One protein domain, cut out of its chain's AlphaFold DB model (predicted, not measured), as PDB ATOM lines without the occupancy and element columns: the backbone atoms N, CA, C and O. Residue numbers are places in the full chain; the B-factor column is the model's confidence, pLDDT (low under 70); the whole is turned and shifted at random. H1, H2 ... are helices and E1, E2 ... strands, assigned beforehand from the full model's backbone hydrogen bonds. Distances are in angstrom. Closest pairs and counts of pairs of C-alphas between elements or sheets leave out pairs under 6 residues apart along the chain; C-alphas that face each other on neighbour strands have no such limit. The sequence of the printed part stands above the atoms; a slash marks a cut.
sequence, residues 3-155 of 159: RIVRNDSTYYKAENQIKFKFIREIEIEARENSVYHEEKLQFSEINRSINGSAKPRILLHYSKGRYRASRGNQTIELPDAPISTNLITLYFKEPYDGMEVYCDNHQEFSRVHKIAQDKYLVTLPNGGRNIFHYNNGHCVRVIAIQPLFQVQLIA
ATOM      1  N   ARG A   3      71.677  60.129-171.816       93.81
ATOM      2  CA  ARG A   3      70.921  60.285-173.059       93.81
ATOM      3  C   ARG A   3      71.800  61.032-174.053       93.81
ATOM      4  O   ARG A   3      72.292  62.110-173.739       93.81
ATOM      5  N   ILE A   4      71.989  60.470-175.239       95.50
ATOM      6  CA  ILE A   4      72.797  61.063-176.307       95.50
ATOM      7  C   ILE A   4      71.926  61.142-177.556       95.50
ATOM      8  O   ILE A   4      71.357  60.138-177.972       95.50
ATOM      9  N   VAL A   5      71.833  62.319-178.166       95.12
ATOM     10  CA  VAL A   5      71.138  62.516-179.446       95.12
ATOM     11  C   VAL A   5      72.192  62.693-180.534       95.12
ATOM     12  O   VAL A   5      73.113  63.495-180.370       95.12
ATOM     13  N   ARG A   6      72.107  61.915-181.616       93.50
ATOM     14  CA  ARG A   6      72.986  62.023-182.789       93.50
ATOM     15  C   ARG A   6      72.164  61.808-184.048       93.50
ATOM     16  O   ARG A   6      71.617  60.721-184.228       93.50
ATOM     17  N   ASN A   7      72.145  62.810-184.926       91.88
ATOM     18  CA  ASN A   7      71.276  62.830-186.105       91.88
ATOM     19  C   ASN A   7      69.822  62.533-185.674       91.88
ATOM     20  O   ASN A   7      69.378  63.048-184.649       91.88
ATOM     21  N   ASP A   8      69.137  61.633-186.377       93.62
ATOM     22  CA  ASP A   8      67.758  61.212-186.088       93.62
ATOM     23  C   ASP A   8      67.667  60.059-185.074       93.62
ATOM     24  O   ASP A   8      66.641  59.381-184.965       93.62
ATOM     25  N   SER A   9      68.753  59.800-184.338       96.94
ATOM     26  CA  SER A   9      68.845  58.707-183.374       96.94
ATOM     27  C   SER A   9      69.056  59.207-181.948       96.94
ATOM     28  O   SER A   9      69.867  60.095-181.677       96.94
ATOM     29  N   THR A  10      68.349  58.590-181.002       97.56
ATOM     30  CA  THR A  10      68.523  58.829-179.563       97.56
ATOM     31  C   THR A  10      68.984  57.556-178.873       97.56
ATOM     32  O   THR A  10      68.371  56.500-179.003       97.56
ATOM     33  N   TYR A  11      70.054  57.673-178.101       97.44
ATOM     34  CA  TYR A  11      70.676  56.592-177.355       97.44
ATOM     35  C   TYR A  11      70.430  56.821-175.869       97.44
ATOM     36  O   TYR A  11      70.763  57.883-175.341       97.44
ATOM     37  N   TYR A  12      69.883  55.818-175.196       96.00
ATOM     38  CA  TYR A  12      69.716  55.789-173.750       96.00
ATOM     39  C   TYR A  12      70.626  54.719-173.167       96.00
ATOM     40  O   TYR A  12      70.667  53.595-173.667       96.00
ATOM     41  N   LYS A  13      71.346  55.072-172.103       95.19
ATOM     42  CA  LYS A  13      72.224  54.158-171.379       95.19
ATOM     43  C   LYS A  13      72.042  54.311-169.875       95.19
ATOM     44  O   LYS A  13      72.086  55.423-169.337       95.19
ATOM     45  N   ALA A  14      71.897  53.193-169.180       91.94
ATOM     46  CA  ALA A  14      71.884  53.146-167.727       91.94
ATOM     47  C   ALA A  14      72.850  52.075-167.229       91.94
ATOM     48  O   ALA A  14      72.908  50.971-167.761       91.94
ATOM     49  N   GLU A  15      73.601  52.419-166.190       92.00
ATOM     50  CA  GLU A  15      74.392  51.475-165.413       92.00
ATOM     51  C   GLU A  15      73.977  51.660-163.958       92.00
ATOM     52  O   GLU A  15      74.017  52.776-163.438       92.00
ATOM     53  N   ASN A  16      73.516  50.579-163.338       87.75
ATOM     54  CA  ASN A  16      72.955  50.576-161.998       87.75
ATOM     55  C   ASN A  16      73.690  49.533-161.157       87.75
ATOM     56  O   ASN A  16      73.837  48.387-161.584       87.75
ATOM     57  N   GLN A  17      74.090  49.921-159.950       89.69
ATOM     58  CA  GLN A  17      74.586  49.011-158.924       89.69
ATOM     59  C   GLN A  17      73.736  49.212-157.673       89.69
ATOM     60  O   GLN A  17      73.677  50.304-157.114       89.69
ATOM     61  N   ILE A  18      73.035  48.164-157.263       89.00
ATOM     62  CA  ILE A  18      72.113  48.192-156.132       89.00
ATOM     63  C   ILE A  18      72.641  47.208-155.099       89.00
ATOM     64  O   ILE A  18      72.742  46.014-155.376       89.00
ATOM     65  N   LYS A  19      72.955  47.713-153.906       89.31
ATOM     66  CA  LYS A  19      73.386  46.912-152.758       89.31
ATOM     67  C   LYS A  19      72.412  47.106-151.618       89.31
ATOM     68  O   LYS A  19      72.124  48.238-151.235       89.31
ATOM     69  N   PHE A  20      71.900  46.013-151.077       86.75
ATOM     70  CA  PHE A  20      71.030  46.060-149.911       86.75
ATOM     71  C   PHE A  20      71.167  44.796-149.070       86.75
ATOM     72  O   PHE A  20      71.559  43.731-149.550       86.75
ATOM     73  N   LYS A  21      70.828  44.927-147.788       82.44
ATOM     74  CA  LYS A  21      70.878  43.846-146.808       82.44
ATOM     75  C   LYS A  21      69.486  43.631-146.237       82.44
ATOM     76  O   LYS A  21      68.870  44.570-145.745       82.44
ATOM     77  N   PHE A  22      69.013  42.392-146.297       70.62
ATOM     78  CA  PHE A  22      67.782  41.979-145.620       70.62
ATOM     79  C   PHE A  22      68.079  40.796-144.690       70.62
ATOM     80  O   PHE A  22      68.235  40.988-143.491       70.62
ATOM     81  N   ILE A  23      68.292  39.599-145.254       81.38
ATOM     82  CA  ILE A  23      68.812  38.413-144.532       81.38
ATOM     83  C   ILE A  23      70.277  38.148-144.906       81.38
ATOM     84  O   ILE A  23      71.094  37.759-144.076       81.38
ATOM     85  N   ARG A  24      70.614  38.374-146.176       83.94
ATOM     86  CA  ARG A  24      71.963  38.297-146.746       83.94
ATOM     87  C   ARG A  24      72.202  39.569-147.547       83.94
ATOM     88  O   ARG A  24      71.244  40.284-147.855       83.94
ATOM     89  N   GLU A  25      73.457  39.846-147.862       89.75
ATOM     90  CA  GLU A  25      73.777  40.905-148.812       89.75
ATOM     91  C   GLU A  25      73.341  40.478-150.218       89.75
ATOM     92  O   GLU A  25      73.585  39.344-150.644       89.75
ATOM     93  N   ILE A  26      72.628  41.373-150.899       90.06
ATOM     94  CA  ILE A  26      72.245  41.223-152.296       90.06
ATOM     95  C   ILE A  26      72.860  42.386-153.064       90.06
ATOM     96  O   ILE A  26      72.621  43.553-152.753       90.06
ATOM     97  N   GLU A  27      73.624  42.036-154.087       92.38
ATOM     98  CA  GLU A  27      74.203  42.945-155.059       92.38
ATOM     99  C   GLU A  27      73.587  42.669-156.427       92.38
ATOM    100  O   GLU A  27      73.611  41.542-156.926       92.38
ATOM    101  N   ILE A  28      73.011  43.704-157.028       91.88
ATOM    102  CA  ILE A  28      72.464  43.666-158.380       91.88
ATOM    103  C   ILE A  28      73.234  44.675-159.212       91.88
ATOM    104  O   ILE A  28      73.231  45.866-158.906       91.88
ATOM    105  N   GLU A  29      73.831  44.205-160.298       94.62
ATOM    106  CA  GLU A  29      74.406  45.065-161.325       94.62
ATOM    107  C   GLU A  29      73.553  44.946-162.580       94.62
ATOM    108  O   GLU A  29      73.201  43.840-162.998       94.62
ATOM    109  N   ALA A  30      73.220  46.073-163.197       93.62
ATOM    110  CA  ALA A  30      72.479  46.110-164.446       93.62
ATOM    111  C   ALA A  30      73.078  47.145-165.395       93.62
ATOM    112  O   ALA A  30      73.417  48.257-164.988       93.62
ATOM    113  N   ARG A  31      73.187  46.774-166.669       95.38
ATOM    114  CA  ARG A  31      73.511  47.669-167.777       95.38
ATOM    115  C   ARG A  31      72.407  47.570-168.812       95.38
ATOM    116  O   ARG A  31      72.088  46.469-169.266       95.38
ATOM    117  N   GLU A  32      71.856  48.715-169.168       95.94
ATOM    118  CA  GLU A  32      70.741  48.842-170.094       95.94
ATOM    119  C   GLU A  32      71.123  49.810-171.208       95.94
ATOM    120  O   GLU A  32      71.661  50.889-170.940       95.94
ATOM    121  N   ASN A  33      70.844  49.421-172.449       97.12
ATOM    122  CA  ASN A  33      71.050  50.245-173.633       97.12
ATOM    123  C   ASN A  33      69.776  50.230-174.471       97.12
ATOM    124  O   ASN A  33      69.233  49.160-174.734       97.12
ATOM    125  N   SER A  34      69.342  51.386-174.957       97.94
ATOM    126  CA  SER A  34      68.253  51.472-175.930       97.94
ATOM    127  C   SER A  34      68.587  52.487-177.012       97.94
ATOM    128  O   SER A  34      69.124  53.559-176.732       97.94
ATOM    129  N   VAL A  35      68.275  52.144-178.257       98.06
ATOM    130  CA  VAL A  35      68.514  52.982-179.433       98.06
ATOM    131  C   VAL A  35      67.190  53.226-180.123       98.06
ATOM    132  O   VAL A  35      66.522  52.287-180.550       98.06
ATOM    133  N   TYR A  36      66.843  54.495-180.248       97.69
ATOM    134  CA  TYR A  36      65.682  54.979-180.969       97.69
ATOM    135  C   TYR A  36      66.123  55.636-182.266       97.69
ATOM    136  O   TYR A  36      67.149  56.312-182.283       97.69
ATOM    137  N   HIS A  37      65.323  55.478-183.312       96.56
ATOM    138  CA  HIS A  37      65.423  56.221-184.565       96.56
ATOM    139  C   HIS A  37      64.023  56.712-184.920       96.56
ATOM    140  O   HIS A  37      63.100  55.895-184.906       96.56
ATOM    141  N   GLU A  38      63.860  58.017-185.150       92.62
ATOM    142  CA  GLU A  38      62.547  58.646-185.398       92.62
ATOM    143  C   GLU A  38      61.486  58.232-184.355       92.62
ATOM    144  O   GLU A  38      60.408  57.743-184.678       92.62
ATOM    145  N   GLU A  39      61.837  58.337-183.067       90.56
ATOM    146  CA  GLU A  39      60.993  57.946-181.918       90.56
ATOM    147  C   GLU A  39      60.597  56.459-181.842       90.56
ATOM    148  O   GLU A  39      59.904  56.051-180.912       90.56
ATOM    149  N   LYS A  40      61.101  55.611-182.741       95.50
ATOM    150  CA  LYS A  40      60.874  54.166-182.735       95.50
ATOM    151  C   LYS A  40      62.073  53.420-182.169       95.50
ATOM    152  O   LYS A  40      63.200  53.604-182.632       95.50
ATOM    153  N   LEU A  41      61.831  52.537-181.204       97.06
ATOM    154  CA  LEU A  41      62.858  51.671-180.636       97.06
ATOM    155  C   LEU A  41      63.402  50.741-181.729       97.06
ATOM    156  O   LEU A  41      62.684  49.926-182.291       97.06
ATOM    157  N   GLN A  42      64.682  50.860-182.054       97.38
ATOM    158  CA  GLN A  42      65.353  49.985-183.018       97.38
ATOM    159  C   GLN A  42      66.032  48.814-182.315       97.38
ATOM    160  O   GLN A  42      66.091  47.701-182.839       97.38
ATOM    161  N   PHE A  43      66.551  49.071-181.116       97.44
ATOM    162  CA  PHE A  43      67.322  48.108-180.351       97.44
ATOM    163  C   PHE A  43      67.189  48.373-178.856       97.44
ATOM    164  O   PHE A  43      67.239  49.525-178.429       97.44
ATOM    165  N   SER A  44      67.093  47.310-178.066       97.88
ATOM    166  CA  SER A  44      67.250  47.371-176.617       97.88
ATOM    167  C   SER A  44      68.022  46.167-176.100       97.88
ATOM    168  O   SER A  44      67.936  45.067-176.651       97.88
ATOM    169  N   GLU A  45      68.772  46.371-175.030       97.62
ATOM    170  CA  GLU A  45      69.573  45.351-174.380       97.62
ATOM    171  C   GLU A  45      69.584  45.545-172.869       97.62
ATOM    172  O   GLU A  45      69.833  46.647-172.383       97.62
ATOM    173  N   ILE A  46      69.438  44.436-172.140       97.31
ATOM    174  CA  ILE A  46      69.679  44.374-170.699       97.31
ATOM    175  C   ILE A  46      70.657  43.243-170.386       97.31
ATOM    176  O   ILE A  46      70.393  42.065-170.653       97.31
ATOM    177  N   ASN A  47      71.761  43.607-169.737       96.75
ATOM    178  CA  ASN A  47      72.684  42.687-169.082       96.75
ATOM    179  C   ASN A  47      72.600  42.902-167.575       96.75
ATOM    180  O   ASN A  47      72.690  44.037-167.111       96.75
ATOM    181  N   ARG A  48      72.456  41.827-166.800       95.44
ATOM    182  CA  ARG A  48      72.403  41.932-165.340       95.44
ATOM    183  C   ARG A  48      73.079  40.763-164.644       95.44
ATOM    184  O   ARG A  48      73.061  39.642-165.158       95.44
ATOM    185  N   SER A  49      73.590  41.010-163.450       95.94
ATOM    186  CA  SER A  49      74.092  39.995-162.529       95.94
ATOM    187  C   SER A  49      73.394  40.138-161.174       95.94
ATOM    188  O   SER A  49      72.914  41.212-160.812       95.94
ATOM    189  N   ILE A  50      73.270  39.030-160.444       93.75
ATOM    190  CA  ILE A  50      72.851  39.035-159.038       93.75
ATOM    191  C   ILE A  50      73.907  38.264-158.262       93.75
ATOM    192  O   ILE A  50      74.141  37.094-158.570       93.75
ATOM    193  N   ASN A  51      74.541  38.909-157.284       93.62
ATOM    194  CA  ASN A  51      75.653  38.362-156.506       93.62
ATOM    195  C   ASN A  51      76.736  37.759-157.423       93.62
ATOM    196  O   ASN A  51      77.098  36.590-157.295       93.62
ATOM    197  N   GLY A  52      77.154  38.521-158.443       94.25
ATOM    198  CA  GLY A  52      78.136  38.108-159.454       94.25
ATOM    199  C   GLY A  52      77.638  37.087-160.488       94.25
ATOM    200  O   GLY A  52      78.280  36.885-161.516       94.25
ATOM    201  N   SER A  53      76.473  36.466-160.283       96.50
ATOM    202  CA  SER A  53      75.923  35.476-161.213       96.50
ATOM    203  C   SER A  53      75.150  36.158-162.342       96.50
ATOM    204  O   SER A  53      74.073  36.722-162.114       96.50
ATOM    205  N   ALA A  54      75.678  36.087-163.565       96.75
ATOM    206  CA  ALA A  54      75.035  36.647-164.750       96.75
ATOM    207  C   ALA A  54      73.659  36.006-164.999       96.75
ATOM    208  O   ALA A  54      73.483  34.788-164.930       96.75
ATOM    209  N   LYS A  55      72.660  36.838-165.298       95.56
ATOM    210  CA  LYS A  55      71.354  36.388-165.785       95.56
ATOM    211  C   LYS A  55      71.358  36.358-167.313       95.56
ATOM    212  O   LYS A  55      72.158  37.064-167.925       95.56
ATOM    213  N   PRO A  56      70.446  35.590-167.939       96.44
ATOM    214  CA  PRO A  56      70.311  35.597-169.387       96.44
ATOM    215  C   PRO A  56      70.149  37.021-169.921       96.44
ATOM    216  O   PRO A  56      69.287  37.765-169.443       96.44
ATOM    217  N   ARG A  57      70.982  37.366-170.907       96.25
ATOM    218  CA  ARG A  57      70.907  38.620-171.658       96.25
ATOM    219  C   ARG A  57      69.537  38.743-172.309       96.25
ATOM    220  O   ARG A  57      69.020  37.757-172.844       96.25
ATOM    221  N   ILE A  58      68.974  39.942-172.247       97.25
ATOM    222  CA  ILE A  58      67.694  40.274-172.864       97.25
ATOM    223  C   ILE A  58      67.976  41.214-174.020       97.25
ATOM    224  O   ILE A  58      68.699  42.193-173.842       97.25
ATOM    225  N   LEU A  59      67.423  40.906-175.186       97.56
ATOM    226  CA  LEU A  59      67.562  41.716-176.385       97.56
ATOM    227  C   LEU A  59      66.199  41.982-177.000       97.56
ATOM    228  O   LEU A  59      65.308  41.138-176.954       97.56
ATOM    229  N   LEU A  60      66.086  43.134-177.638       97.44
ATOM    230  CA  LEU A  60      65.026  43.481-178.563       97.44
ATOM    231  C   LEU A  60      65.682  44.088-179.798       97.44
ATOM    232  O   LEU A  60      66.548  44.951-179.677       97.44
ATOM    233  N   HIS A  61      65.258  43.664-180.981       96.38
ATOM    234  CA  HIS A  61      65.644  44.316-182.226       96.38
ATOM    235  C   HIS A  61      64.440  44.475-183.140       96.38
ATOM    236  O   HIS A  61      63.589  43.586-183.229       96.38
ATOM    237  N   TYR A  62      64.399  45.602-183.837       95.81
ATOM    238  CA  TYR A  62      63.479  45.842-184.931       95.81
ATOM    239  C   TYR A  62      64.174  45.515-186.255       95.81
ATOM    240  O   TYR A  62      65.238  46.046-186.568       95.81
ATOM    241  N   SER A  63      63.603  44.605-187.039       91.12
ATOM    242  CA  SER A  63      64.124  44.244-188.357       91.12
ATOM    243  C   SER A  63      63.000  43.729-189.245       91.12
ATOM    244  O   SER A  63      62.099  43.035-188.780       91.12
ATOM    245  N   LYS A  64      63.046  44.060-190.542       89.00
ATOM    246  CA  LYS A  64      62.066  43.595-191.542       89.00
ATOM    247  C   LYS A  64      60.603  43.827-191.124       89.00
ATOM    248  O   LYS A  64      59.758  42.954-191.311       89.00
ATOM    249  N   GLY A  65      60.309  44.988-190.537       89.19
ATOM    250  CA  GLY A  65      58.944  45.345-190.145       89.19
ATOM    251  C   GLY A  65      58.507  44.853-188.765       89.19
ATOM    252  O   GLY A  65      57.442  45.253-188.314       89.19
ATOM    253  N   ARG A  66      59.306  44.022-188.081       93.12
ATOM    254  CA  ARG A  66      58.890  43.331-186.853       93.12
ATOM    255  C   ARG A  66      59.893  43.463-185.723       93.12
ATOM    256  O   ARG A  66      61.099  43.586-185.939       93.12
ATOM    257  N   TYR A  67      59.368  43.391-184.508       96.06
ATOM    258  CA  TYR A  67      60.160  43.279-183.297       96.06
ATOM    259  C   TYR A  67      60.402  41.821-182.947       96.06
ATOM    260  O   TYR A  67      59.484  41.002-182.936       96.06
ATOM    261  N   ARG A  68      61.643  41.516-182.585       96.19
ATOM    262  CA  ARG A  68      62.030  40.210-182.069       96.19
ATOM    263  C   ARG A  68      62.753  40.388-180.744       96.19
ATOM    264  O   ARG A  68      63.802  41.032-180.679       96.19
ATOM    265  N   ALA A  69      62.167  39.822-179.698       96.19
ATOM    266  CA  ALA A  69      62.706  39.853-178.350       96.19
ATOM    267  C   ALA A  69      63.334  38.496-178.020       96.19
ATOM    268  O   ALA A  69      62.784  37.452-178.371       96.19
ATOM    269  N   SER A  70      64.482  38.481-177.349       96.06
ATOM    270  CA  SER A  70      65.134  37.245-176.919       96.06
ATOM    271  C   SER A  70      65.649  37.321-175.489       96.06
ATOM    272  O   SER A  70      65.984  38.388-174.975       96.06
ATOM    273  N   ARG A  71      65.661  36.165-174.825       95.62
ATOM    274  CA  ARG A  71      66.205  35.953-173.484       95.62
ATOM    275  C   ARG A  71      66.998  34.656-173.488       95.62
ATOM    276  O   ARG A  71      66.422  33.567-173.494       95.62
ATOM    277  N   GLY A  72      68.324  34.757-173.465       90.50
ATOM    278  CA  GLY A  72      69.178  33.585-173.678       90.50
ATOM    279  C   GLY A  72      68.829  32.898-175.006       90.50
ATOM    280  O   GLY A  72      68.880  33.536-176.051       90.50
ATOM    281  N   ASN A  73      68.426  31.626-174.952       89.06
ATOM    282  CA  ASN A  73      68.085  30.839-176.146       89.06
ATOM    283  C   ASN A  73      66.614  30.968-176.579       89.06
ATOM    284  O   ASN A  73      66.231  30.433-177.617       89.06
ATOM    285  N   GLN A  74      65.774  31.642-175.791       93.25
ATOM    286  CA  GLN A  74      64.362  31.843-176.118       93.25
ATOM    287  C   GLN A  74      64.193  33.110-176.944       93.25
ATOM    288  O   GLN A  74      64.806  34.133-176.643       93.25
ATOM    289  N   THR A  75      63.356  33.045-177.974       94.31
ATOM    290  CA  THR A  75      63.063  34.169-178.865       94.31
ATOM    291  C   THR A  75      61.575  34.196-179.180       94.31
ATOM    292  O   THR A  75      60.989  33.148-179.443       94.31
ATOM    293  N   ILE A  76      60.987  35.388-179.174       93.50
ATOM    294  CA  ILE A  76      59.589  35.645-179.522       93.50
ATOM    295  C   ILE A  76      59.500  36.804-180.517       93.50
ATOM    296  O   ILE A  76      60.367  37.683-180.542       93.50
ATOM    297  N   GLU A  77      58.450  36.811-181.332       92.75
ATOM    298  CA  GLU A  77      58.063  37.982-182.123       92.75
ATOM    299  C   GLU A  77      56.999  38.767-181.351       92.75
ATOM    300  O   GLU A  77      56.131  38.174-180.707       92.75
ATOM    301  N   LEU A  78      57.097  40.094-181.373       88.62
ATOM    302  CA  LEU A  78      56.110  40.980-180.755       88.62
ATOM    303  C   LEU A  78      55.153  41.537-181.822       88.62
ATOM    304  O   LEU A  78      55.513  41.535-183.002       88.62
ATOM    305  N   PRO A  79      53.968  42.038-181.424       77.19
ATOM    306  CA  PRO A  79      53.013  42.658-182.342       77.19
ATOM    307  C   PRO A  79      53.612  43.810-183.164       77.19
ATOM    308  O   PRO A  79      54.559  44.470-182.735       77.19
ATOM    309  N   ASP A  80      52.997  44.103-184.313       78.62
ATOM    310  CA  ASP A  80      53.502  45.047-185.329       78.62
ATOM    311  C   ASP A  80      53.472  46.539-184.918       78.62
ATOM    312  O   ASP A  80      53.819  47.424-185.705       78.62
ATOM    313  N   ALA A  81      53.088  46.856-183.679       86.12
ATOM    314  CA  ALA A  81      53.034  48.229-183.190       86.12
ATOM    315  C   ALA A  81      54.444  48.781-182.878       86.12
ATOM    316  O   ALA A  81      55.236  48.122-182.196       86.12
ATOM    317  N   PRO A  82      54.790  50.005-183.322       92.12
ATOM    318  CA  PRO A  82      56.024  50.670-182.915       92.12
ATOM    319  C   PRO A  82      56.120  50.837-181.390       92.12
ATOM    320  O   PRO A  82      55.250  51.444-180.773       92.12
ATOM    321  N   ILE A  83      57.215  50.371-180.785       96.00
ATOM    322  CA  ILE A  83      57.563  50.713-179.404       96.00
ATOM    323  C   ILE A  83      58.176  52.117-179.393       96.00
ATOM    324  O   ILE A  83      59.315  52.304-179.817       96.00
ATOM    325  N   SER A  84      57.428  53.103-178.899       95.12
ATOM    326  CA  SER A  84      57.889  54.494-178.774       95.12
ATOM    327  C   SER A  84      58.494  54.818-177.407       95.12
ATOM    328  O   SER A  84      59.141  55.847-177.223       95.12
ATOM    329  N   THR A  85      58.304  53.952-176.411       95.69
ATOM    330  CA  THR A  85      58.761  54.171-175.032       95.69
ATOM    331  C   THR A  85      58.982  52.833-174.345       95.69
ATOM    332  O   THR A  85      58.144  51.935-174.408       95.69
ATOM    333  N   ASN A  86      60.116  52.712-173.666       96.62
ATOM    334  CA  ASN A  86      60.432  51.603-172.779       96.62
ATOM    335  C   ASN A  86      60.883  52.121-171.401       96.62
ATOM    336  O   ASN A  86      61.048  53.328-171.212       96.62
ATOM    337  N   LEU A  87      61.052  51.238-170.413       94.75
ATOM    338  CA  LEU A  87      61.238  51.652-169.011       94.75
ATOM    339  C   LEU A  87      62.399  52.636-168.790       94.75
ATOM    340  O   LEU A  87      62.253  53.557-167.985       94.75
ATOM    341  N   ILE A  88      63.523  52.493-169.504       94.19
ATOM    342  CA  ILE A  88      64.672  53.400-169.344       94.19
ATOM    343  C   ILE A  88      64.332  54.847-169.738       94.19
ATOM    344  O   ILE A  88      64.853  55.785-169.137       94.19
ATOM    345  N   THR A  89      63.424  55.061-170.693       95.06
ATOM    346  CA  THR A  89      63.039  56.420-171.117       95.06
ATOM    347  C   THR A  89      62.305  57.202-170.028       95.06
ATOM    348  O   THR A  89      62.410  58.428-170.002       95.06
ATOM    349  N   LEU A  90      61.655  56.520-169.077       95.69
ATOM    350  CA  LEU A  90      60.974  57.160-167.946       95.69
ATOM    351  C   LEU A  90      61.956  57.867-166.997       95.69
ATOM    352  O   LEU A  90      61.586  58.799-166.297       95.69
ATOM    353  N   TYR A  91      63.244  57.523-167.013       93.06
ATOM    354  CA  TYR A  91      64.238  58.310-166.274       93.06
ATOM    355  C   TYR A  91      64.507  59.689-166.898       93.06
ATOM    356  O   TYR A  91      65.054  60.562-166.230       93.06
ATOM    357  N   PHE A  92      64.128  59.905-168.162       91.50
ATOM    358  CA  PHE A  92      64.464  61.112-168.927       91.50
ATOM    359  C   PHE A  92      63.252  61.929-169.370       91.50
ATOM    360  O   PHE A  92      63.411  63.106-169.691       91.50
ATOM    361  N   LYS A  93      62.071  61.312-169.440       92.94
ATOM    362  CA  LYS A  93      60.842  61.944-169.917       92.94
ATOM    363  C   LYS A  93      59.699  61.602-168.977       92.94
ATOM    364  O   LYS A  93      59.370  60.430-168.810       92.94
ATOM    365  N   GLU A  94      59.087  62.632-168.401       96.31
ATOM    366  CA  GLU A  94      57.869  62.466-167.616       96.31
ATOM    367  C   GLU A  94      56.736  61.897-168.494       96.31
ATOM    368  O   GLU A  94      56.462  62.442-169.571       96.31
ATOM    369  N   PRO A  95      56.102  60.784-168.086       97.25
ATOM    370  CA  PRO A  95      55.004  60.184-168.825       97.25
ATOM    371  C   PRO A  95      53.678  60.884-168.511       97.25
ATOM    372  O   PRO A  95      53.578  61.730-167.624       97.25
ATOM    373  N   TYR A  96      52.625  60.480-169.214       97.31
ATOM    374  CA  TYR A  96      51.246  60.855-168.908       97.31
ATOM    375  C   TYR A  96      50.431  59.628-168.481       97.31
ATOM    376  O   TYR A  96      50.841  58.482-168.680       97.31
ATOM    377  N   ASP A  97      49.278  59.871-167.855       98.12
ATOM    378  CA  ASP A  97      48.386  58.801-167.409       98.12
ATOM    379  C   ASP A  97      47.839  57.989-168.592       98.12
ATOM    380  O   ASP A  97      47.429  58.552-169.605       98.12
ATOM    381  N   GLY A  98      47.831  56.663-168.475       96.88
ATOM    382  CA  GLY A  98      47.349  55.758-169.517       96.88
ATOM    383  C   GLY A  98      48.357  55.439-170.624       96.88
ATOM    384  O   GLY A  98      48.070  54.569-171.445       96.88
ATOM    385  N   MET A  99      49.532  56.077-170.630       96.56
ATOM    386  CA  MET A  99      50.622  55.768-171.557       96.56
ATOM    387  C   MET A  99      51.045  54.296-171.443       96.56
ATOM    388  O   MET A  99      51.162  53.762-170.340       96.56
ATOM    389  N   GLU A 100      51.312  53.636-172.569       96.12
ATOM    390  CA  GLU A 100      51.901  52.294-172.578       96.12
ATOM    391  C   GLU A 100      53.427  52.379-172.632       96.12
ATOM    392  O   GLU A 100      54.004  53.168-173.382       96.12
ATOM    393  N   VAL A 101      54.089  51.557-171.824       97.06
ATOM    394  CA  VAL A 101      55.544  51.452-171.767       97.06
ATOM    395  C   VAL A 101      55.955  49.999-171.941       97.06
ATOM    396  O   VAL A 101      55.395  49.099-171.315       97.06
ATOM    397  N   TYR A 102      56.941  49.759-172.798       96.62
ATOM    398  CA  TYR A 102      57.520  48.433-172.950       96.62
ATOM    399  C   TYR A 102      58.429  48.105-171.756       96.62
ATOM    400  O   TYR A 102      59.363  48.846-171.440       96.62
ATOM    401  N   CYS A 103      58.154  46.992-171.080       95.62
ATOM    402  CA  CYS A 103      58.945  46.474-169.971       95.62
ATOM    403  C   CYS A 103      59.936  45.437-170.505       95.62
ATOM    404  O   CYS A 103      59.659  44.238-170.482       95.62
ATOM    405  N   ASP A 104      61.112  45.877-170.957       94.31
ATOM    406  CA  ASP A 104      62.119  45.037-171.626       94.31
ATOM    407  C   ASP A 104      62.458  43.778-170.826       94.31
ATOM    408  O   ASP A 104      62.512  42.676-171.370       94.31
ATOM    409  N   ASN A 105      62.624  43.916-169.505       92.56
ATOM    410  CA  ASN A 105      62.960  42.788-168.644       92.56
ATOM    411  C   ASN A 105      61.852  41.721-168.564       92.56
ATOM    412  O   ASN A 105      62.131  40.610-168.117       92.56
ATOM    413  N   HIS A 106      60.631  42.013-168.993       93.06
ATOM    414  CA  HIS A 106      59.512  41.071-169.046       93.06
ATOM    415  C   HIS A 106      59.053  40.785-170.476       93.06
ATOM    416  O   HIS A 106      58.369  39.799-170.688       93.06
ATOM    417  N   GLN A 107      59.525  41.570-171.446       93.81
ATOM    418  CA  GLN A 107      59.169  41.497-172.862       93.81
ATOM    419  C   GLN A 107      57.682  41.738-173.149       93.81
ATOM    420  O   GLN A 107      57.150  41.258-174.146       93.81
ATOM    421  N   GLU A 108      57.031  42.536-172.305       94.06
ATOM    422  CA  GLU A 108      55.604  42.850-172.380       94.06
ATOM    423  C   GLU A 108      55.375  44.342-172.136       94.06
ATOM    424  O   GLU A 108      56.214  45.024-171.544       94.06
ATOM    425  N   PHE A 109      54.228  44.855-172.573       94.94
ATOM    426  CA  PHE A 109      53.823  46.224-172.277       94.94
ATOM    427  C   PHE A 109      53.154  46.326-170.909       94.94
ATOM    428  O   PHE A 109      52.543  45.389-170.399       94.94
ATOM    429  N   SER A 110      53.255  47.500-170.307       96.75
ATOM    430  CA  SER A 110      52.535  47.852-169.092       96.75
ATOM    431  C   SER A 110      51.984  49.263-169.215       96.75
ATOM    432  O   SER A 110      52.543  50.105-169.917       96.75
ATOM    433  N   ARG A 111      50.874  49.526-168.527       97.12
ATOM    434  CA  ARG A 111      50.259  50.851-168.498       97.12
ATOM    435  C   ARG A 111      50.853  51.688-167.369       97.12
ATOM    436  O   ARG A 111      51.048  51.202-166.254       97.12
ATOM    437  N   VAL A 112      51.127  52.951-167.671       98.38
ATOM    438  CA  VAL A 112      51.502  53.976-166.702       98.38
ATOM    439  C   VAL A 112      50.236  54.541-166.065       98.38
ATOM    440  O   VAL A 112      49.286  54.889-166.764       98.38
ATOM    441  N   HIS A 113      50.242  54.672-164.743       98.44
ATOM    442  CA  HIS A 113      49.156  55.273-163.977       98.44
ATOM    443  C   HIS A 113      49.650  56.491-163.204       98.44
ATOM    444  O   HIS A 113      50.564  56.372-162.386       98.44
ATOM    445  N   LYS A 114      49.045  57.660-163.402       98.38
ATOM    446  CA  LYS A 114      49.308  58.833-162.563       98.38
ATOM    447  C   LYS A 114      48.606  58.644-161.222       98.38
ATOM    448  O   LYS A 114      47.384  58.580-161.152       98.38
ATOM    449  N   ILE A 115      49.386  58.547-160.149       98.31
ATOM    450  CA  ILE A 115      48.865  58.264-158.799       98.31
ATOM    451  C   ILE A 115      48.846  59.498-157.894       98.31
ATOM    452  O   ILE A 115      48.184  59.502-156.861       98.31
ATOM    453  N   ALA A 116      49.594  60.538-158.262       97.81
ATOM    454  CA  ALA A 116      49.543  61.860-157.654       97.81
ATOM    455  C   ALA A 116      50.172  62.879-158.615       97.81
ATOM    456  O   ALA A 116      50.661  62.523-159.691       97.81
ATOM    457  N   GLN A 117      50.211  64.146-158.202       97.62
ATOM    458  CA  GLN A 117      51.047  65.139-158.867       97.62
ATOM    459  C   GLN A 117      52.503  64.650-158.924       97.62
ATOM    460  O   GLN A 117      53.046  64.194-157.914       97.62
ATOM    461  N   ASP A 118      53.069  64.681-160.131       97.56
ATOM    462  CA  ASP A 118      54.443  64.297-160.471       97.56
ATOM    463  C   ASP A 118      54.845  62.883-159.997       97.56
ATOM    464  O   ASP A 118      56.016  62.594-159.741       97.56
ATOM    465  N   LYS A 119      53.866  61.975-159.849       98.31
ATOM    466  CA  LYS A 119      54.088  60.578-159.444       98.31
ATOM    467  C   LYS A 119      53.337  59.612-160.343       98.31
ATOM    468  O   LYS A 119      52.110  59.676-160.452       98.31
ATOM    469  N   TYR A 120      54.074  58.655-160.894       98.62
ATOM    470  CA  TYR A 120      53.551  57.684-161.850       98.62
ATOM    471  C   TYR A 120      53.935  56.267-161.443       98.62
ATOM    472  O   TYR A 120      55.077  56.000-161.073       98.62
ATOM    473  N   LEU A 121      52.976  55.356-161.512       98.38
ATOM    474  CA  LEU A 121      53.121  53.945-161.202       98.38
ATOM    475  C   LEU A 121      53.160  53.132-162.496       98.38
ATOM    476  O   LEU A 121      52.306  53.297-163.361       98.38
ATOM    477  N   VAL A 122      54.101  52.196-162.571       98.31
ATOM    478  CA  VAL A 122      54.101  51.106-163.548       98.31
ATOM    479  C   VAL A 122      54.036  49.792-162.785       98.31
ATOM    480  O   VAL A 122      54.932  49.483-161.994       98.31
ATOM    481  N   THR A 123      52.979  49.018-163.017       96.94
ATOM    482  CA  THR A 123      52.880  47.637-162.530       96.94
ATOM    483  C   THR A 123      53.510  46.721-163.568       96.94
ATOM    484  O   THR A 123      53.051  46.660-164.702       96.94
ATOM    485  N   LEU A 124      54.581  46.036-163.181       95.19
ATOM    486  CA  LEU A 124      55.320  45.111-164.029       95.19
ATOM    487  C   LEU A 124      54.535  43.797-164.198       95.19
ATOM    488  O   LEU A 124      53.810  43.407-163.279       95.19
ATOM    489  N   PRO A 125      54.748  43.045-165.292       93.06
ATOM    490  CA  PRO A 125      54.034  41.788-165.551       93.06
ATOM    491  C   PRO A 125      54.174  40.723-164.454       93.06
ATOM    492  O   PRO A 125      53.284  39.906-164.251       93.06
ATOM    493  N   ASN A 126      55.266  40.746-163.682       90.62
ATOM    494  CA  ASN A 126      55.452  39.843-162.539       90.62
ATOM    495  C   ASN A 126      54.794  40.332-161.229       90.62
ATOM    496  O   ASN A 126      55.095  39.787-160.168       90.62
ATOM    497  N   GLY A 127      53.988  41.395-161.267       92.38
ATOM    498  CA  GLY A 127      53.367  42.023-160.096       92.38
ATOM    499  C   GLY A 127      54.272  42.986-159.316       92.38
ATOM    500  O   GLY A 127      53.808  43.636-158.379       92.38
ATOM    501  N   GLY A 128      55.552  43.116-159.691       95.12
ATOM    502  CA  GLY A 128      56.424  44.166-159.164       95.12
ATOM    503  C   GLY A 128      55.913  45.559-159.546       95.12
ATOM    504  O   GLY A 128      55.155  45.711-160.500       95.12
ATOM    505  N   ARG A 129      56.312  46.597-158.814       97.00
ATOM    506  CA  ARG A 129      55.857  47.974-159.067       97.00
ATOM    507  C   ARG A 129      57.026  48.939-159.085       97.00
ATOM    508  O   ARG A 129      57.861  48.888-158.187       97.00
ATOM    509  N   ASN A 130      57.032  49.852-160.045       96.81
ATOM    510  CA  ASN A 130      57.934  50.998-160.063       96.81
ATOM    511  C   ASN A 130      57.113  52.275-159.885       96.81
ATOM    512  O   ASN A 130      56.193  52.525-160.661       96.81
ATOM    513  N   ILE A 131      57.446  53.078-158.878       98.12
ATOM    514  CA  ILE A 131      56.861  54.405-158.671       98.12
ATOM    515  C   ILE A 131      57.918  55.444-159.019       98.12
ATOM    516  O   ILE A 131      58.913  55.588-158.309       98.12
ATOM    517  N   PHE A 132      57.690  56.165-160.107       97.56
ATOM    518  CA  PHE A 132      58.536  57.246-160.586       97.56
ATOM    519  C   PHE A 132      58.073  58.567-159.977       97.56
ATOM    520  O   PHE A 132      56.882  58.877-159.990       97.56
ATOM    521  N   HIS A 133      59.017  59.332-159.442       97.75
ATOM    522  CA  HIS A 133      58.808  60.666-158.895       97.75
ATOM    523  C   HIS A 133      59.533  61.686-159.761       97.75
ATOM    524  O   HIS A 133      60.739  61.548-159.988       97.75
ATOM    525  N   TYR A 134      58.815  62.723-160.166       96.44
ATOM    526  CA  TYR A 134      59.331  63.794-160.998       96.44
ATOM    527  C   TYR A 134      59.373  65.114-160.235       96.44
ATOM    528  O   TYR A 134      58.678  65.310-159.238       96.44
ATOM    529  N   ASN A 135      60.238  66.004-160.702       94.56
ATOM    530  CA  ASN A 135      60.272  67.407-160.332       94.56
ATOM    531  C   ASN A 135      60.573  68.201-161.607       94.56
ATOM    532  O   ASN A 135      61.597  67.957-162.246       94.56
ATOM    533  N   ASN A 136      59.668  69.103-161.997       91.38
ATOM    534  CA  ASN A 136      59.779  69.912-163.214       91.38
ATOM    535  C   ASN A 136      60.087  69.083-164.481       91.38
ATOM    536  O   ASN A 136      60.972  69.440-165.252       91.38
ATOM    537  N   GLY A 137      59.410  67.947-164.688       89.81
ATOM    538  CA  GLY A 137      59.643  67.086-165.856       89.81
ATOM    539  C   GLY A 137      60.796  66.085-165.724       89.81
ATOM    540  O   GLY A 137      60.941  65.209-166.577       89.81
ATOM    541  N   HIS A 138      61.609  66.166-164.665       90.50
ATOM    542  CA  HIS A 138      62.791  65.318-164.476       90.50
ATOM    543  C   HIS A 138      62.555  64.236-163.424       90.50
ATOM    544  O   HIS A 138      62.140  64.539-162.307       90.50
ATOM    545  N   CYS A 139      62.855  62.975-163.750       94.50
ATOM    546  CA  CYS A 139      62.762  61.880-162.787       94.50
ATOM    547  C   CYS A 139      63.859  62.030-161.725       94.50
ATOM    548  O   CYS A 139      65.042  61.887-162.021       94.50
ATOM    549  N   VAL A 140      63.472  62.263-160.472       94.44
ATOM    550  CA  VAL A 140      64.411  62.455-159.351       94.44
ATOM    551  C   VAL A 140      64.575  61.199-158.499       94.44
ATOM    552  O   VAL A 140      65.590  61.013-157.825       94.44
ATOM    553  N   ARG A 141      63.576  60.311-158.506       94.88
ATOM    554  CA  ARG A 141      63.563  59.109-157.669       94.88
ATOM    555  C   ARG A 141      62.653  58.041-158.252       94.88
ATOM    556  O   ARG A 141      61.546  58.344-158.688       94.88
ATOM    557  N   VAL A 142      63.064  56.782-158.131       95.19
ATOM    558  CA  VAL A 142      62.216  55.618-158.403       95.19
ATOM    559  C   VAL A 142      62.159  54.721-157.174       95.19
ATOM    560  O   VAL A 142      63.189  54.381-156.595       95.19
ATOM    561  N   ILE A 143      60.957  54.330-156.765       95.75
ATOM    562  CA  ILE A 143      60.743  53.306-155.739       95.75
ATOM    563  C   ILE A 143      60.380  52.011-156.460       95.75
ATOM    564  O   ILE A 143      59.300  51.916-157.044       95.75
ATOM    565  N   ALA A 144      61.273  51.025-156.424       93.44
ATOM    566  CA  ALA A 144      61.029  49.702-156.984       93.44
ATOM    567  C   ALA A 144      60.608  48.745-155.863       93.44
ATOM    568  O   ALA A 144      61.365  48.478-154.928       93.44
ATOM    569  N   ILE A 145      59.385  48.235-155.960       94.19
ATOM    570  CA  ILE A 145      58.750  47.354-154.984       94.19
ATOM    571  C   ILE A 145      58.669  45.957-155.594       94.19
ATOM    572  O   ILE A 145      58.030  45.750-156.627       94.19
ATOM    573  N   GLN A 146      59.304  44.997-154.937       88.56
ATOM    574  CA  GLN A 146      59.235  43.572-155.243       88.56
ATOM    575  C   GLN A 146      58.567  42.837-154.069       88.56
ATOM    576  O   GLN A 146      58.483  43.397-152.976       88.56
ATOM    577  N   PRO A 147      58.114  41.582-154.240       83.25
ATOM    578  CA  PRO A 147      57.416  40.858-153.172       83.25
ATOM    579  C   PRO A 147      58.183  40.754-151.844       83.25
ATOM    580  O   PRO A 147      57.563  40.710-150.788       83.25
ATOM    581  N   LEU A 148      59.521  40.713-151.888       81.38
ATOM    582  CA  LEU A 148      60.368  40.490-150.707       81.38
ATOM    583  C   LEU A 148      61.162  41.720-150.257       81.38
ATOM    584  O   LEU A 148      61.765  41.694-149.188       81.38
ATOM    585  N   PHE A 149      61.230  42.766-151.075       83.75
ATOM    586  CA  PHE A 149      62.044  43.937-150.775       83.75
ATOM    587  C   PHE A 149      61.561  45.166-151.536       83.75
ATOM    588  O   PHE A 149      60.936  45.074-152.592       83.75
ATOM    589  N   GLN A 150      61.929  46.328-151.014       89.69
ATOM    590  CA  GLN A 150      61.775  47.608-151.681       89.69
ATOM    591  C   GLN A 150      63.140  48.278-151.753       89.69
ATOM    592  O   GLN A 150      63.875  48.300-150.767       89.69
ATOM    593  N   VAL A 151      63.465  48.846-152.910       89.38
ATOM    594  CA  VAL A 151      64.666  49.664-153.091       89.38
ATOM    595  C   VAL A 151      64.286  51.037-153.616       89.38
ATOM    596  O   VAL A 151      63.351  51.190-154.404       89.38
ATOM    597  N   GLN A 152      65.021  52.044-153.159       90.62
ATOM    598  CA  GLN A 152      64.924  53.399-153.672       90.62
ATOM    599  C   GLN A 152      66.128  53.668-154.569       90.62
ATOM    600  O   GLN A 152      67.271  53.574-154.129       90.62
ATOM    601  N   LEU A 153      65.855  54.026-155.817       88.00
ATOM    602  CA  LEU A 153      66.840  54.470-156.789       88.00
ATOM    603  C   LEU A 153      66.783  55.992-156.845       88.00
ATOM    604  O   LEU A 153      65.717  56.574-157.062       88.00
ATOM    605  N   ILE A 154      67.921  56.636-156.621       83.25
ATOM    606  CA  ILE A 154      68.060  58.085-156.749       83.25
ATOM    607  C   ILE A 154      68.741  58.341-158.086       83.25
ATOM    608  O   ILE A 154      69.790  57.759-158.370       83.25
ATOM    609  N   ALA A 155      68.130  59.181-158.919       72.50
ATOM    610  CA  ALA A 155      68.758  59.602-160.159       72.50
ATOM    611  C   ALA A 155      69.947  60.505-159.802       72.50
ATOM    612  O   ALA A 155      69.762  61.623-159.328       72.50
TER     613      ALA A 155
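What this domain is: This is residues 3 to 155 of the 159 residues of an uncharacterized protein of Robertkochia marina (UniProt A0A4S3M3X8). A broad, strongly twisted sheet of seven strands has a second, curled sheet of six strands over one part of one face, with the short helix H1 between the two. The long hairpin E2 and E3 makes the length of the large sheet, and the small sheet, E8 to E13, curls like part of a barrel. The printed part has 153 residues: strands E1 to E7, helix H1, then strands E8 to E13, class mostly strand. Each sheet is antiparallel, in the order E1 to E7 and E8 to E13. The whole is compact, with a radius of gyration of the C-alphas of 15.5 A and spans of 48 by 40 by 29 A.

How they stand to each other: The larger sheet is a meander, each strand the antiparallel neighbour of the one before: E1, residues 3 to 6, E2, 9 to 21, E3, 25 to 37, E4, 40 to 50, E5, 58 to 63, E6, 66 to 71, and E7, 74 to 78. E1 and E7 are its edge strands. In the hairpin of E2 and E3, N 14 and O 32 are 2.9 A apart, within hydrogen-bond range. Between E3 and E4, N 31 and O 47 are 2.8 A apart. E4 bends by 51 degrees at residue 43. H1, residues 87 to 91, is on this sheet and over E2, at a height of 8.9 A; the closest C-alphas are those of Tyr 12 and Ile 88, 7.1 A. In H1, 0 of 1 O i to N i+4 pairs and 2 of 2 O i to N i+3 pairs are within range. The second meander is E8, residues 100 to 103, E9, 108 to 116, E10, 119 to 123, E11, 129 to 135, E12, 138 to 145, and E13, 150 to 154. E9 pairs with E8 over residues 108 to 111 and with E10 over 112 to 116, a staggered pairing. Between E11 and E12, N 131 and O 143 are 2.9 A apart. H1 is only just at this sheet's level, at a height of 3.7 A. E2 and E13 come closest at the C-alphas of Phe 20 and Val 151, 8.0 A; E4 and E9, for instance, are apart.

Where its parts are: E1 begins at C-alpha 3 (70.921, 60.285, -173.059). E2 measures 39.5 A, E3 39.8 A, E4 30.6 A and E9 24.8 A. E13 ends at C-alpha 154 (68.060, 58.085, -156.749).

The domain as a whole: The C-alphas farthest apart are those of Asn 7 and Ile 23, 48.3 A. The printed part has no cut and no long link. Its mean pLDDT is 93.5, and no printed residue is under 70.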